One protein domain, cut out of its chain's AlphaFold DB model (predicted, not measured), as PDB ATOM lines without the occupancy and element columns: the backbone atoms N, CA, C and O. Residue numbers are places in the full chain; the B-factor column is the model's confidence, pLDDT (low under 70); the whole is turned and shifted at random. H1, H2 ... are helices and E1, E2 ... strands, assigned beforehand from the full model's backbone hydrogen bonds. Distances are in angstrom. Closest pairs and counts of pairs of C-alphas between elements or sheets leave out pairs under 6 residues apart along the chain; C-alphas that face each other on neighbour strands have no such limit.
ATOM      1  N   GLU A 432     242.974 222.681 242.596       43.91
ATOM      2  CA  GLU A 432     241.675 222.471 243.253       43.91
ATOM      3  C   GLU A 432     241.844 221.908 244.678       43.91
ATOM      4  O   GLU A 432     241.127 222.327 245.584       43.91
ATOM      5  N   GLY A 433     242.851 221.055 244.905       49.03
ATOM      6  CA  GLY A 433     243.213 220.553 246.236       49.03
ATOM      7  C   GLY A 433     243.799 221.638 247.146       49.03
ATOM      8  O   GLY A 433     243.499 221.666 248.339       49.03
ATOM      9  N   ASP A 434     244.567 222.584 246.598       50.81
ATOM     10  CA  ASP A 434     245.042 223.752 247.353       50.81
ATOM     11  C   ASP A 434     243.877 224.662 247.741       50.81
ATOM     12  O   ASP A 434     243.781 225.076 248.893       50.81
ATOM     13  N   LYS A 435     242.937 224.907 246.818       53.53
ATOM     14  CA  LYS A 435     241.698 225.657 247.087       53.53
ATOM     15  C   LYS A 435     240.848 224.980 248.161       53.53
ATOM     16  O   LYS A 435     240.403 225.660 249.081       53.53
ATOM     17  N   GLN A 436     240.693 223.655 248.119       57.00
ATOM     18  CA  GLN A 436     240.031 222.895 249.183       57.00
ATOM     19  C   GLN A 436     240.768 223.032 250.525       57.00
ATOM     20  O   GLN A 436     240.139 223.407 251.511       57.00
ATOM     21  N   LYS A 437     242.095 222.838 250.585       60.12
ATOM     22  CA  LYS A 437     242.900 223.020 251.816       60.12
ATOM     23  C   LYS A 437     242.793 224.449 252.374       60.12
ATOM     24  O   LYS A 437     242.629 224.639 253.581       60.12
ATOM     25  N   LYS A 438     242.809 225.451 251.492       65.12
ATOM     26  CA  LYS A 438     242.644 226.893 251.758       65.12
ATOM     27  C   LYS A 438     241.221 227.285 252.168       65.12
ATOM     28  O   LYS A 438     241.044 228.337 252.779       65.12
ATOM     29  N   GLN A 439     240.220 226.455 251.875       67.00
ATOM     30  CA  GLN A 439     238.841 226.624 252.333       67.00
ATOM     31  C   GLN A 439     238.576 225.859 253.642       67.00
ATOM     32  O   GLN A 439     237.941 226.396 254.546       67.00
ATOM     33  N   MET A 440     239.152 224.662 253.802       69.12
ATOM     34  CA  MET A 440     239.151 223.884 255.049       69.12
ATOM     35  C   MET A 440     239.881 224.597 256.193       69.12
ATOM     36  O   MET A 440     239.480 224.472 257.349       69.12
ATOM     37  N   SER A 441     240.929 225.378 255.908       71.44
ATOM     38  CA  SER A 441     241.608 226.191 256.928       71.44
ATOM     39  C   SER A 441     240.682 227.245 257.562       71.44
ATOM     40  O   SER A 441     240.866 227.583 258.733       71.44
ATOM     41  N   GLN A 442     239.647 227.684 256.832       76.75
ATOM     42  CA  GLN A 442     238.612 228.628 257.278       76.75
ATOM     43  C   GLN A 442     237.453 227.956 258.045       76.75
ATOM     44  O   GLN A 442     236.603 228.653 258.597       76.75
ATOM     45  N   TYR A 443     237.381 226.619 258.083       83.56
ATOM     46  CA  TYR A 443     236.378 225.893 258.876       83.56
ATOM     47  C   TYR A 443     236.658 226.026 260.383       83.56
ATOM     48  O   TYR A 443     237.777 226.351 260.794       83.56
ATOM     49  N   SER A 444     235.678 225.719 261.237       85.00
ATOM     50  CA  SER A 444     235.928 225.641 262.685       85.00
ATOM     51  C   SER A 444     236.795 224.435 263.057       85.00
ATOM     52  O   SER A 444     236.863 223.446 262.324       85.00
ATOM     53  N   ASP A 445     237.445 224.477 264.220       82.38
ATOM     54  CA  ASP A 445     238.331 223.390 264.654       82.38
ATOM     55  C   ASP A 445     237.571 222.112 265.044       82.38
ATOM     56  O   ASP A 445     238.108 221.011 264.913       82.38
ATOM     57  N   ALA A 446     236.282 222.232 265.389       79.38
ATOM     58  CA  ALA A 446     235.366 221.097 265.494       79.38
ATOM     59  C   ALA A 446     235.141 220.435 264.122       79.38
ATOM     60  O   ALA A 446     235.332 219.227 263.981       79.38
ATOM     61  N   ALA A 447     234.846 221.225 263.082       80.00
ATOM     62  CA  ALA A 447     234.679 220.718 261.720       80.00
ATOM     63  C   ALA A 447     235.983 220.128 261.147       80.00
ATOM     64  O   ALA A 447     235.980 219.020 260.615       80.00
ATOM     65  N   LYS A 448     237.127 220.800 261.330       79.50
ATOM     66  CA  LYS A 448     238.453 220.264 260.963       79.50
ATOM     67  C   LYS A 448     238.766 218.946 261.673       79.50
ATOM     68  O   LYS A 448     239.439 218.103 261.093       79.50
ATOM     69  N   SER A 449     238.309 218.761 262.913       77.00
ATOM     70  CA  SER A 449     238.515 217.513 263.661       77.00
ATOM     71  C   SER A 449     237.589 216.395 263.180       77.00
ATOM     72  O   SER A 449     238.042 215.265 263.027       77.00
ATOM     73  N   ALA A 450     236.334 216.710 262.849       73.75
ATOM     74  CA  ALA A 450     235.368 215.760 262.294       73.75
ATOM     75  C   ALA A 450     235.756 215.211 260.901       73.75
ATOM     76  O   ALA A 450     235.306 214.130 260.526       73.75
ATOM     77  N   LEU A 451     236.609 215.928 260.155       70.62
ATOM     78  CA  LEU A 451     237.152 215.503 258.855       70.62
ATOM     79  C   LEU A 451     238.475 214.715 258.943       70.62
ATOM     80  O   LEU A 451     238.955 214.226 257.927       70.62
ATOM     81  N   LYS A 452     239.072 214.555 260.133       70.12
ATOM     82  CA  LYS A 452     240.310 213.766 260.326       70.12
ATOM     83  C   LYS A 452     240.070 212.257 260.461       70.12
ATOM     84  O   LYS A 452     240.985 211.529 260.831       70.12
ATOM     85  N   ASP A 453     238.860 211.771 260.190       64.62
ATOM     86  CA  ASP A 453     238.497 210.365 260.398       64.62
ATOM     87  C   ASP A 453     238.962 209.406 259.288       64.62
ATOM     88  O   ASP A 453     238.740 208.198 259.399       64.62
ATOM     89  N   GLY A 454     239.596 209.933 258.230       55.19
ATOM     90  CA  GLY A 454     240.084 209.163 257.079       55.19
ATOM     91  C   GLY A 454     238.969 208.483 256.280       55.19
ATOM     92  O   GLY A 454     239.228 207.537 255.547       55.19
ATOM     93  N   LYS A 455     237.712 208.896 256.491       59.16
ATOM     94  CA  LYS A 455     236.505 208.243 255.960       59.16
ATOM     95  C   LYS A 455     235.506 209.248 255.402       59.16
ATOM     96  O   LYS A 455     234.382 208.864 255.096       59.16
ATOM     97  N   THR A 456     235.886 210.521 255.293       65.75
ATOM     98  CA  THR A 456     235.021 211.617 254.850       65.75
ATOM     99  C   THR A 456     235.713 212.431 253.763       65.75
ATOM    100  O   THR A 456     236.702 213.107 254.039       65.75
ATOM    101  N   GLN A 457     235.168 212.415 252.549       65.69
ATOM    102  CA  GLN A 457     235.686 213.161 251.398       65.69
ATOM    103  C   GLN A 457     234.795 214.383 251.115       65.69
ATOM    104  O   GLN A 457     233.566 214.308 251.202       65.69
ATOM    105  N   LEU A 458     235.404 215.522 250.771       67.38
ATOM    106  CA  LEU A 458     234.702 216.762 250.409       67.38
ATOM    107  C   LEU A 458     234.368 216.793 248.914       67.38
ATOM    108  O   LEU A 458     235.237 216.554 248.079       67.38
ATOM    109  N   ILE A 459     233.127 217.148 248.575       60.59
ATOM    110  CA  ILE A 459     232.660 217.200 247.185       60.59
ATOM    111  C   ILE A 459     232.673 218.648 246.658       60.59
ATOM    112  O   ILE A 459     232.186 219.577 247.304       60.59
ATOM    113  N   GLY A 460     233.234 218.842 245.459       58.59
ATOM    114  CA  GLY A 460     233.338 220.147 244.797       58.59
ATOM    115  C   GLY A 460     234.391 221.077 245.412       58.59
ATOM    116  O   GLY A 460     235.385 220.633 245.982       58.59
ATOM    117  N   THR A 461     234.180 222.392 245.312       56.25
ATOM    118  CA  THR A 461     235.134 223.427 245.767       56.25
ATOM    119  C   THR A 461     235.248 223.574 247.289       56.25
ATOM    120  O   THR A 461     235.998 224.427 247.755       56.25
ATOM    121  N   ALA A 462     234.499 222.784 248.070       62.69
ATOM    122  CA  ALA A 462     234.406 222.879 249.532       62.69
ATOM    123  C   ALA A 462     233.958 224.265 250.068       62.69
ATOM    124  O   ALA A 462     234.104 224.559 251.253       62.69
ATOM    125  N   ILE A 463     233.376 225.125 249.225       73.31
ATOM    126  CA  ILE A 463     232.798 226.403 249.660       73.31
ATOM    127  C   ILE A 463     231.429 226.121 250.303       73.31
ATOM    128  O   ILE A 463     230.559 225.560 249.631       73.31
ATOM    129  N   PRO A 464     231.195 226.492 251.578       76.06
ATOM    130  CA  PRO A 464     229.896 226.306 252.210       76.06
ATOM    131  C   PRO A 464     228.812 227.129 251.519       76.06
ATOM    132  O   PRO A 464     229.016 228.290 251.160       76.06
ATOM    133  N   ASN A 465     227.623 226.540 251.397       72.12
ATOM    134  CA  ASN A 465     226.432 227.264 250.967       72.12
ATOM    135  C   ASN A 465     226.082 228.392 251.965       72.12
ATOM    136  O   ASN A 465     226.619 228.468 253.074       72.12
ATOM    137  N   SER A 466     225.113 229.244 251.618       77.00
ATOM    138  CA  SER A 466     224.671 230.370 252.467       77.00
ATOM    139  C   SER A 466     224.141 229.973 253.857       77.00
ATOM    140  O   SER A 466     223.904 230.843 254.694       77.00
ATOM    141  N   ARG A 467     223.977 228.673 254.133       78.00
ATOM    142  CA  ARG A 467     223.543 228.107 255.418       78.00
ATOM    143  C   ARG A 467     224.687 227.467 256.218       78.00
ATOM    144  O   ARG A 467     224.467 227.080 257.361       78.00
ATOM    145  N   GLY A 468     225.902 227.398 255.669       81.81
ATOM    146  CA  GLY A 468     227.090 226.833 256.324       81.81
ATOM    147  C   GLY A 468     227.365 225.354 256.031       81.81
ATOM    148  O   GLY A 468     228.178 224.754 256.731       81.81
ATOM    149  N   TRP A 469     226.708 224.759 255.030       84.44
ATOM    150  CA  TRP A 469     226.821 223.329 254.720       84.44
ATOM    151  C   TRP A 469     227.526 223.068 253.382       84.44
ATOM    152  O   TRP A 469     227.374 223.837 252.430       84.44
ATOM    153  N   VAL A 470     228.260 221.957 253.310       78.38
ATOM    154  CA  VAL A 470     228.902 221.402 252.105       78.38
ATOM    155  C   VAL A 470     228.474 219.944 251.882       78.38
ATOM    156  O   VAL A 470     228.167 219.246 252.855       78.38
ATOM    157  N   PRO A 471     228.440 219.450 250.632       78.19
ATOM    158  CA  PRO A 471     228.269 218.028 250.345       78.19
ATOM    159  C   PRO A 471     229.545 217.228 250.671       78.19
ATOM    160  O   PRO A 471     230.659 217.653 250.355       78.19
ATOM    161  N   VAL A 472     229.377 216.047 251.271       76.00
ATOM    162  CA  VAL A 472     230.453 215.068 251.519       76.00
ATOM    163  C   VAL A 472     229.992 213.647 251.188       76.00
ATOM    164  O   VAL A 472     228.801 213.330 251.259       76.00
ATOM    165  N   THR A 473     230.940 212.767 250.889       74.06
ATOM    166  CA  THR A 473     230.762 211.308 250.946       74.06
ATOM    167  C   THR A 473     231.433 210.771 252.207       74.06
ATOM    168  O   THR A 473     232.500 211.242 252.601       74.06
ATOM    169  N   LYS A 474     230.798 209.802 252.877       75.06
ATOM    170  CA  LYS A 474     231.320 209.179 254.100       75.06
ATOM    171  C   LYS A 474     231.303 207.655 254.005       75.06
ATOM    172  O   LYS A 474     230.256 207.075 253.727       75.06
ATOM    173  N   LEU A 475     232.437 207.009 254.257       62.59
ATOM    174  CA  LEU A 475     232.587 205.555 254.214       62.59
ATOM    175  C   LEU A 475     231.975 204.914 255.471       62.59
ATOM    176  O   LEU A 475     232.523 205.009 256.571       62.59
ATOM    177  N   ILE A 476     230.831 204.248 255.308       73.31
ATOM    178  CA  ILE A 476     230.083 203.581 256.380       73.31
ATOM    179  C   ILE A 476     229.843 202.127 255.962       73.31
ATOM    180  O   ILE A 476     229.222 201.860 254.938       73.31
ATOM    181  N   GLY A 477     230.357 201.171 256.743       62.22
ATOM    182  CA  GLY A 477     230.170 199.736 256.475       62.22
ATOM    183  C   GLY A 477     230.720 199.260 255.123       62.22
ATOM    184  O   GLY A 477     230.132 198.375 254.512       62.22
ATOM    185  N   GLY A 478     231.801 199.877 254.627       53.12
ATOM    186  CA  GLY A 478     232.389 199.558 253.320       53.12
ATOM    187  C   GLY A 478     231.659 200.166 252.115       53.12
ATOM    188  O   GLY A 478     231.965 199.806 250.985       53.12
ATOM    189  N   LYS A 479     230.700 201.081 252.323       48.41
ATOM    190  CA  LYS A 479     230.025 201.823 251.244       48.41
ATOM    191  C   LYS A 479     230.122 203.330 251.464       48.41
ATOM    192  O   LYS A 479     230.004 203.804 252.594       48.41
ATOM    193  N   LEU A 480     230.320 204.088 250.387       58.84
ATOM    194  CA  LEU A 480     230.282 205.550 250.421       58.84
ATOM    195  C   LEU A 480     228.826 206.029 250.482       58.84
ATOM    196  O   LEU A 480     228.023 205.747 249.596       58.84
ATOM    197  N   VAL A 481     228.487 206.764 251.540       72.62
ATOM    198  CA  VAL A 481     227.152 207.319 251.790       72.62
ATOM    199  C   VAL A 481     227.212 208.839 251.653       72.62
ATOM    200  O   VAL A 481     228.039 209.490 252.293       72.62
ATOM    201  N   LYS A 482     226.332 209.421 250.832       82.25
ATOM    202  CA  LYS A 482     226.191 210.880 250.688       82.25
ATOM    203  C   LYS A 482     225.694 211.495 252.009       82.25
ATOM    204  O   LYS A 482     224.769 210.958 252.618       82.25
ATOM    205  N   LYS A 483     226.273 212.616 252.452       83.81
ATOM    206  CA  LYS A 483     225.842 213.391 253.637       83.81
ATOM    207  C   LYS A 483     225.998 214.895 253.395       83.81
ATOM    208  O   LYS A 483     226.852 215.328 252.625       83.81
ATOM    209  N   ALA A 484     225.226 215.702 254.112       85.69
ATOM    210  CA  ALA A 484     225.535 217.114 254.309       85.69
ATOM    211  C   ALA A 484     226.498 217.264 255.500       85.69
ATOM    212  O   ALA A 484     226.318 216.592 256.515       85.69
ATOM    213  N   PHE A 485     227.487 218.153 255.403       89.06
ATOM    214  CA  PHE A 485     228.443 218.448 256.476       89.06
ATOM    215  C   PHE A 485     228.479 219.943 256.804       89.06
ATOM    216  O   PHE A 485     228.531 220.779 255.901       89.06
ATOM    217  N   ASN A 486     228.458 220.291 258.089       89.50
ATOM    218  CA  ASN A 486     228.415 221.672 258.566       89.50
ATOM    219  C   ASN A 486     229.821 222.196 258.897       89.50
ATOM    220  O   ASN A 486     230.477 221.737 259.834       89.50
ATOM    221  N   THR A 487     230.276 223.218 258.170       85.12
ATOM    222  CA  THR A 487     231.647 223.748 258.282       85.12
ATOM    223  C   THR A 487     231.897 224.572 259.553       85.12
ATOM    224  O   THR A 487     233.045 224.917 259.853       85.12
ATOM    225  N   LYS A 488     230.840 224.876 260.321       84.56
ATOM    226  CA  LYS A 488     230.894 225.669 261.561       84.56
ATOM    227  C   LYS A 488     230.933 224.822 262.832       84.56
ATOM    228  O   LYS A 488     231.517 225.277 263.813       84.56
ATOM    229  N   ASN A 489     230.372 223.613 262.846       83.81
ATOM    230  CA  ASN A 489     230.357 222.750 264.043       83.81
ATOM    231  C   ASN A 489     230.782 221.286 263.801       83.81
ATOM    232  O   ASN A 489     231.035 220.583 264.773       83.81
ATOM    233  N   GLY A 490     230.925 220.839 262.550       82.50
ATOM    234  CA  GLY A 490     231.332 219.471 262.215       82.50
ATOM    235  C   GLY A 490     230.205 218.435 262.213       82.50
ATOM    236  O   GLY A 490     230.487 217.240 262.135       82.50
ATOM    237  N   GLU A 491     228.942 218.859 262.302       88.62
ATOM    238  CA  GLU A 491     227.796 217.950 262.235       88.62
ATOM    239  C   GLU A 491     227.603 217.351 260.837       88.62
ATOM    240  O   GLU A 491     227.793 218.016 259.814       88.62
ATOM    241  N   PHE A 492     227.154 216.095 260.814       87.62
ATOM    242  CA  PHE A 492     226.695 215.392 259.621       87.62
ATOM    243  C   PHE A 492     225.168 215.289 259.647       87.62
ATOM    244  O   PHE A 492     224.594 214.914 260.668       87.62
ATOM    245  N   ALA A 493     224.521 215.562 258.519       89.19
ATOM    246  CA  ALA A 493     223.085 215.380 258.329       89.19
ATOM    247  C   ALA A 493     222.798 214.573 257.055       89.19
ATOM    248  O   ALA A 493     223.643 214.467 256.161       89.19
ATOM    249  N   GLU A 494     221.599 213.998 256.969       86.94
ATOM    250  CA  GLU A 494     221.157 213.303 255.759       86.94
ATOM    251  C   GLU A 494     220.965 214.268 254.586       86.94
ATOM    252  O   GLU A 494     220.690 215.462 254.753       86.94
ATOM    253  N   VAL A 495     221.092 213.736 253.373       78.81
ATOM    254  CA  VAL A 495     220.782 214.477 252.150       78.81
ATOM    255  C   VAL A 495     219.292 214.832 252.132       78.81
ATOM    256  O   VAL A 495     218.446 214.038 252.535       78.81
ATOM    257  N   GLY A 496     218.964 216.062 251.730       74.12
ATOM    258  CA  GLY A 496     217.594 216.579 251.747       74.12
ATOM    259  C   GLY A 496     217.097 217.040 253.123       74.12
ATOM    260  O   GLY A 496     216.004 217.602 253.202       74.12
ATOM    261  N   ALA A 497     217.875 216.871 254.201       85.75
ATOM    262  CA  ALA A 497     217.463 217.280 255.543       85.75
ATOM    263  C   ALA A 497     217.164 218.789 255.625       85.75
ATOM    264  O   ALA A 497     217.938 219.635 255.154       85.75
ATOM    265  N   ALA A 498     216.035 219.128 256.253       74.94
ATOM    266  CA  ALA A 498     215.556 220.499 256.381       74.94
ATOM    267  C   ALA A 498     216.613 221.412 257.032       74.94
ATOM    268  O   ALA A 498     217.291 221.037 257.984       74.94
ATOM    269  N   GLY A 499     216.769 222.624 256.496       76.06
ATOM    270  CA  GLY A 499     217.773 223.587 256.958       76.06
ATOM    271  C   GLY A 499     219.158 223.445 256.316       76.06
ATOM    272  O   GLY A 499     219.783 224.473 256.077       76.06
ATOM    273  N   THR A 500     219.611 222.251 255.913       81.00
ATOM    274  CA  THR A 500     220.969 222.072 255.339       81.00
ATOM    275  C   THR A 500     221.167 222.825 254.018       81.00
ATOM    276  O   THR A 500     222.192 223.467 253.797       81.00
ATOM    277  N   GLY A 501     220.171 222.780 253.126       70.31
ATOM    278  CA  GLY A 501     220.324 223.247 251.742       70.31
ATOM    279  C   GLY A 501     221.199 222.333 250.872       70.31
ATOM    280  O   GLY A 501     221.665 222.778 249.828       70.31
ATOM    281  N   VAL A 502     221.427 221.087 251.298       72.62
ATOM    282  CA  VAL A 502     222.090 220.029 250.525       72.62
ATOM    283  C   VAL A 502     221.036 218.970 250.194       72.62
ATOM    284  O   VAL A 502     220.323 218.494 251.072       72.62
ATOM    285  N   THR A 503     220.906 218.627 248.918       77.69
ATOM    286  CA  THR A 503     219.868 217.740 248.353       77.69
ATOM    287  C   THR A 503     220.514 216.722 247.420       77.69
ATOM    288  O   THR A 503     221.695 216.862 247.116       77.69
ATOM    289  N   ASP A 504     219.786 215.727 246.912       66.75
ATOM    290  CA  ASP A 504     220.361 214.783 245.939       66.75
ATOM    291  C   ASP A 504     220.838 215.502 244.670       66.75
ATOM    292  O   ASP A 504     221.939 215.235 244.198       66.75
ATOM    293  N   LYS A 505     220.136 216.572 244.271       56.59
ATOM    294  CA  LYS A 505     220.541 217.550 243.239       56.59
ATOM    295  C   LYS A 505     221.795 218.374 243.560       56.59
ATOM    296  O   LYS A 505     222.263 219.141 242.730       56.59
ATOM    297  N   THR A 506     222.339 218.250 244.768       61.94
ATOM    298  CA  THR A 506     223.649 218.794 245.170       61.94
ATOM    299  C   THR A 506     224.776 217.765 244.959       61.94
ATOM    300  O   THR A 506     225.947 218.109 245.077       61.94
ATOM    301  N   PHE A 507     224.425 216.521 244.612       61.69
ATOM    302  CA  PHE A 507     225.328 215.451 244.172       61.69
ATOM    303  C   PHE A 507     225.078 215.023 242.712       61.69
ATOM    304  O   PHE A 507     225.970 214.452 242.097       61.69
ATOM    305  N   GLU A 508     223.886 215.261 242.154       49.66
ATOM    306  CA  GLU A 508     223.564 215.010 240.743       49.66
ATOM    307  C   GLU A 508     224.123 216.124 239.846       49.66
ATOM    308  O   GLU A 508     223.672 217.271 239.895       49.66
ATOM    309  N   LYS A 509     225.054 215.767 238.957       39.44
ATOM    310  CA  LYS A 509     225.294 216.494 237.707       39.44
ATOM    311  C   LYS A 509     224.649 215.703 236.570       39.44
ATOM    312  O   LYS A 509     224.990 214.546 236.370       39.44
ATOM    313  N   GLY A 510     223.765 216.340 235.805       35.12
ATOM    314  CA  GLY A 510     223.141 215.719 234.632       35.12
ATOM    315  C   GLY A 510     222.173 214.567 234.951       35.12
ATOM    316  O   GLY A 510     221.873 214.271 236.105       35.12
ATOM    317  N   LYS A 511     221.643 213.946 233.893       35.00
ATOM    318  CA  LYS A 511     220.918 212.669 233.969       35.00
ATOM    319  C   LYS A 511     221.866 211.541 233.572       35.00
ATOM    320  O   LYS A 511     222.712 211.756 232.709       35.00
TER     321      LYS A 511
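Overview. This is residues 432 to 511 of the 899 residues of an uncharacterized protein of bacterium (UniProt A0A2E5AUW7). A small twisted sheet of three strands, drawn out by the long hairpin of E2 and E3, has two short helices, H1 and H2, towards one end of the domain, and a long unnamed stretch, residues 487 to 511, that starts near H2 at that end and crosses over to the other, where the printed part ends at Lys 511. That stretch first folds back beside E3, where residues 492 to 493 pair with residues 484 to 485. The 80 printed residues hold H1, H2, E1, E2 and E3 in that order, in a mixed class, with 34 residues, under half, in named elements. The whole is compact, with a radius of gyration of the C-alphas of 11.9 A and spans of 33 by 30 by 25 A.

Arrangement. E1, residues 456 to 458, E2, residues 469 to 476, and E3, residues 479 to 486, form an antiparallel meander, each strand the neighbour of the one before, strongly twisted but only just, with C-alphas up to 4.5 A off its best plane. In the hairpin of E2 and E3, at 151 degrees, N 474 and O 481 are 2.8 A apart, within hydrogen-bond range. In the hairpin of E1 and E2, at 146 degrees, N 457 and O 473 are 2.9 A apart, also within range. E3 bends by 52 degrees at residue 482. H2, residues 445 to 450, only grazes the sheet; its closest C-alpha pair with E3 is Ala 447 and Asn 486, 7.1 A. H1, residues 432 to 440, is not on the sheet, and is close to H2 but not clearly touching, the closest C-alphas, Met 440 and Lys 448, being 7.0 A apart. In H1 and H2 every O i to N i+4 pair is within hydrogen-bond range.

Along the chain. H1 begins at C-alpha 432, (241.675, 222.471, 243.253), and is 12.1 A long; H2 is 8.5 A and E1 6.8 A. E2 is 20.1 A long, and E3, 21.2 A, ends at C-alpha 486, (228.415, 221.672, 258.566).

Size, cuts and confidence. The farthest C-alphas, Asp 445 and Lys 511, are 36.9 A apart. The printed part has no cut, and no link between named elements is long. Mean pLDDT of the printed part is 70.4, with 32 residues under 70, among them 432 to 440 and 504 to 511.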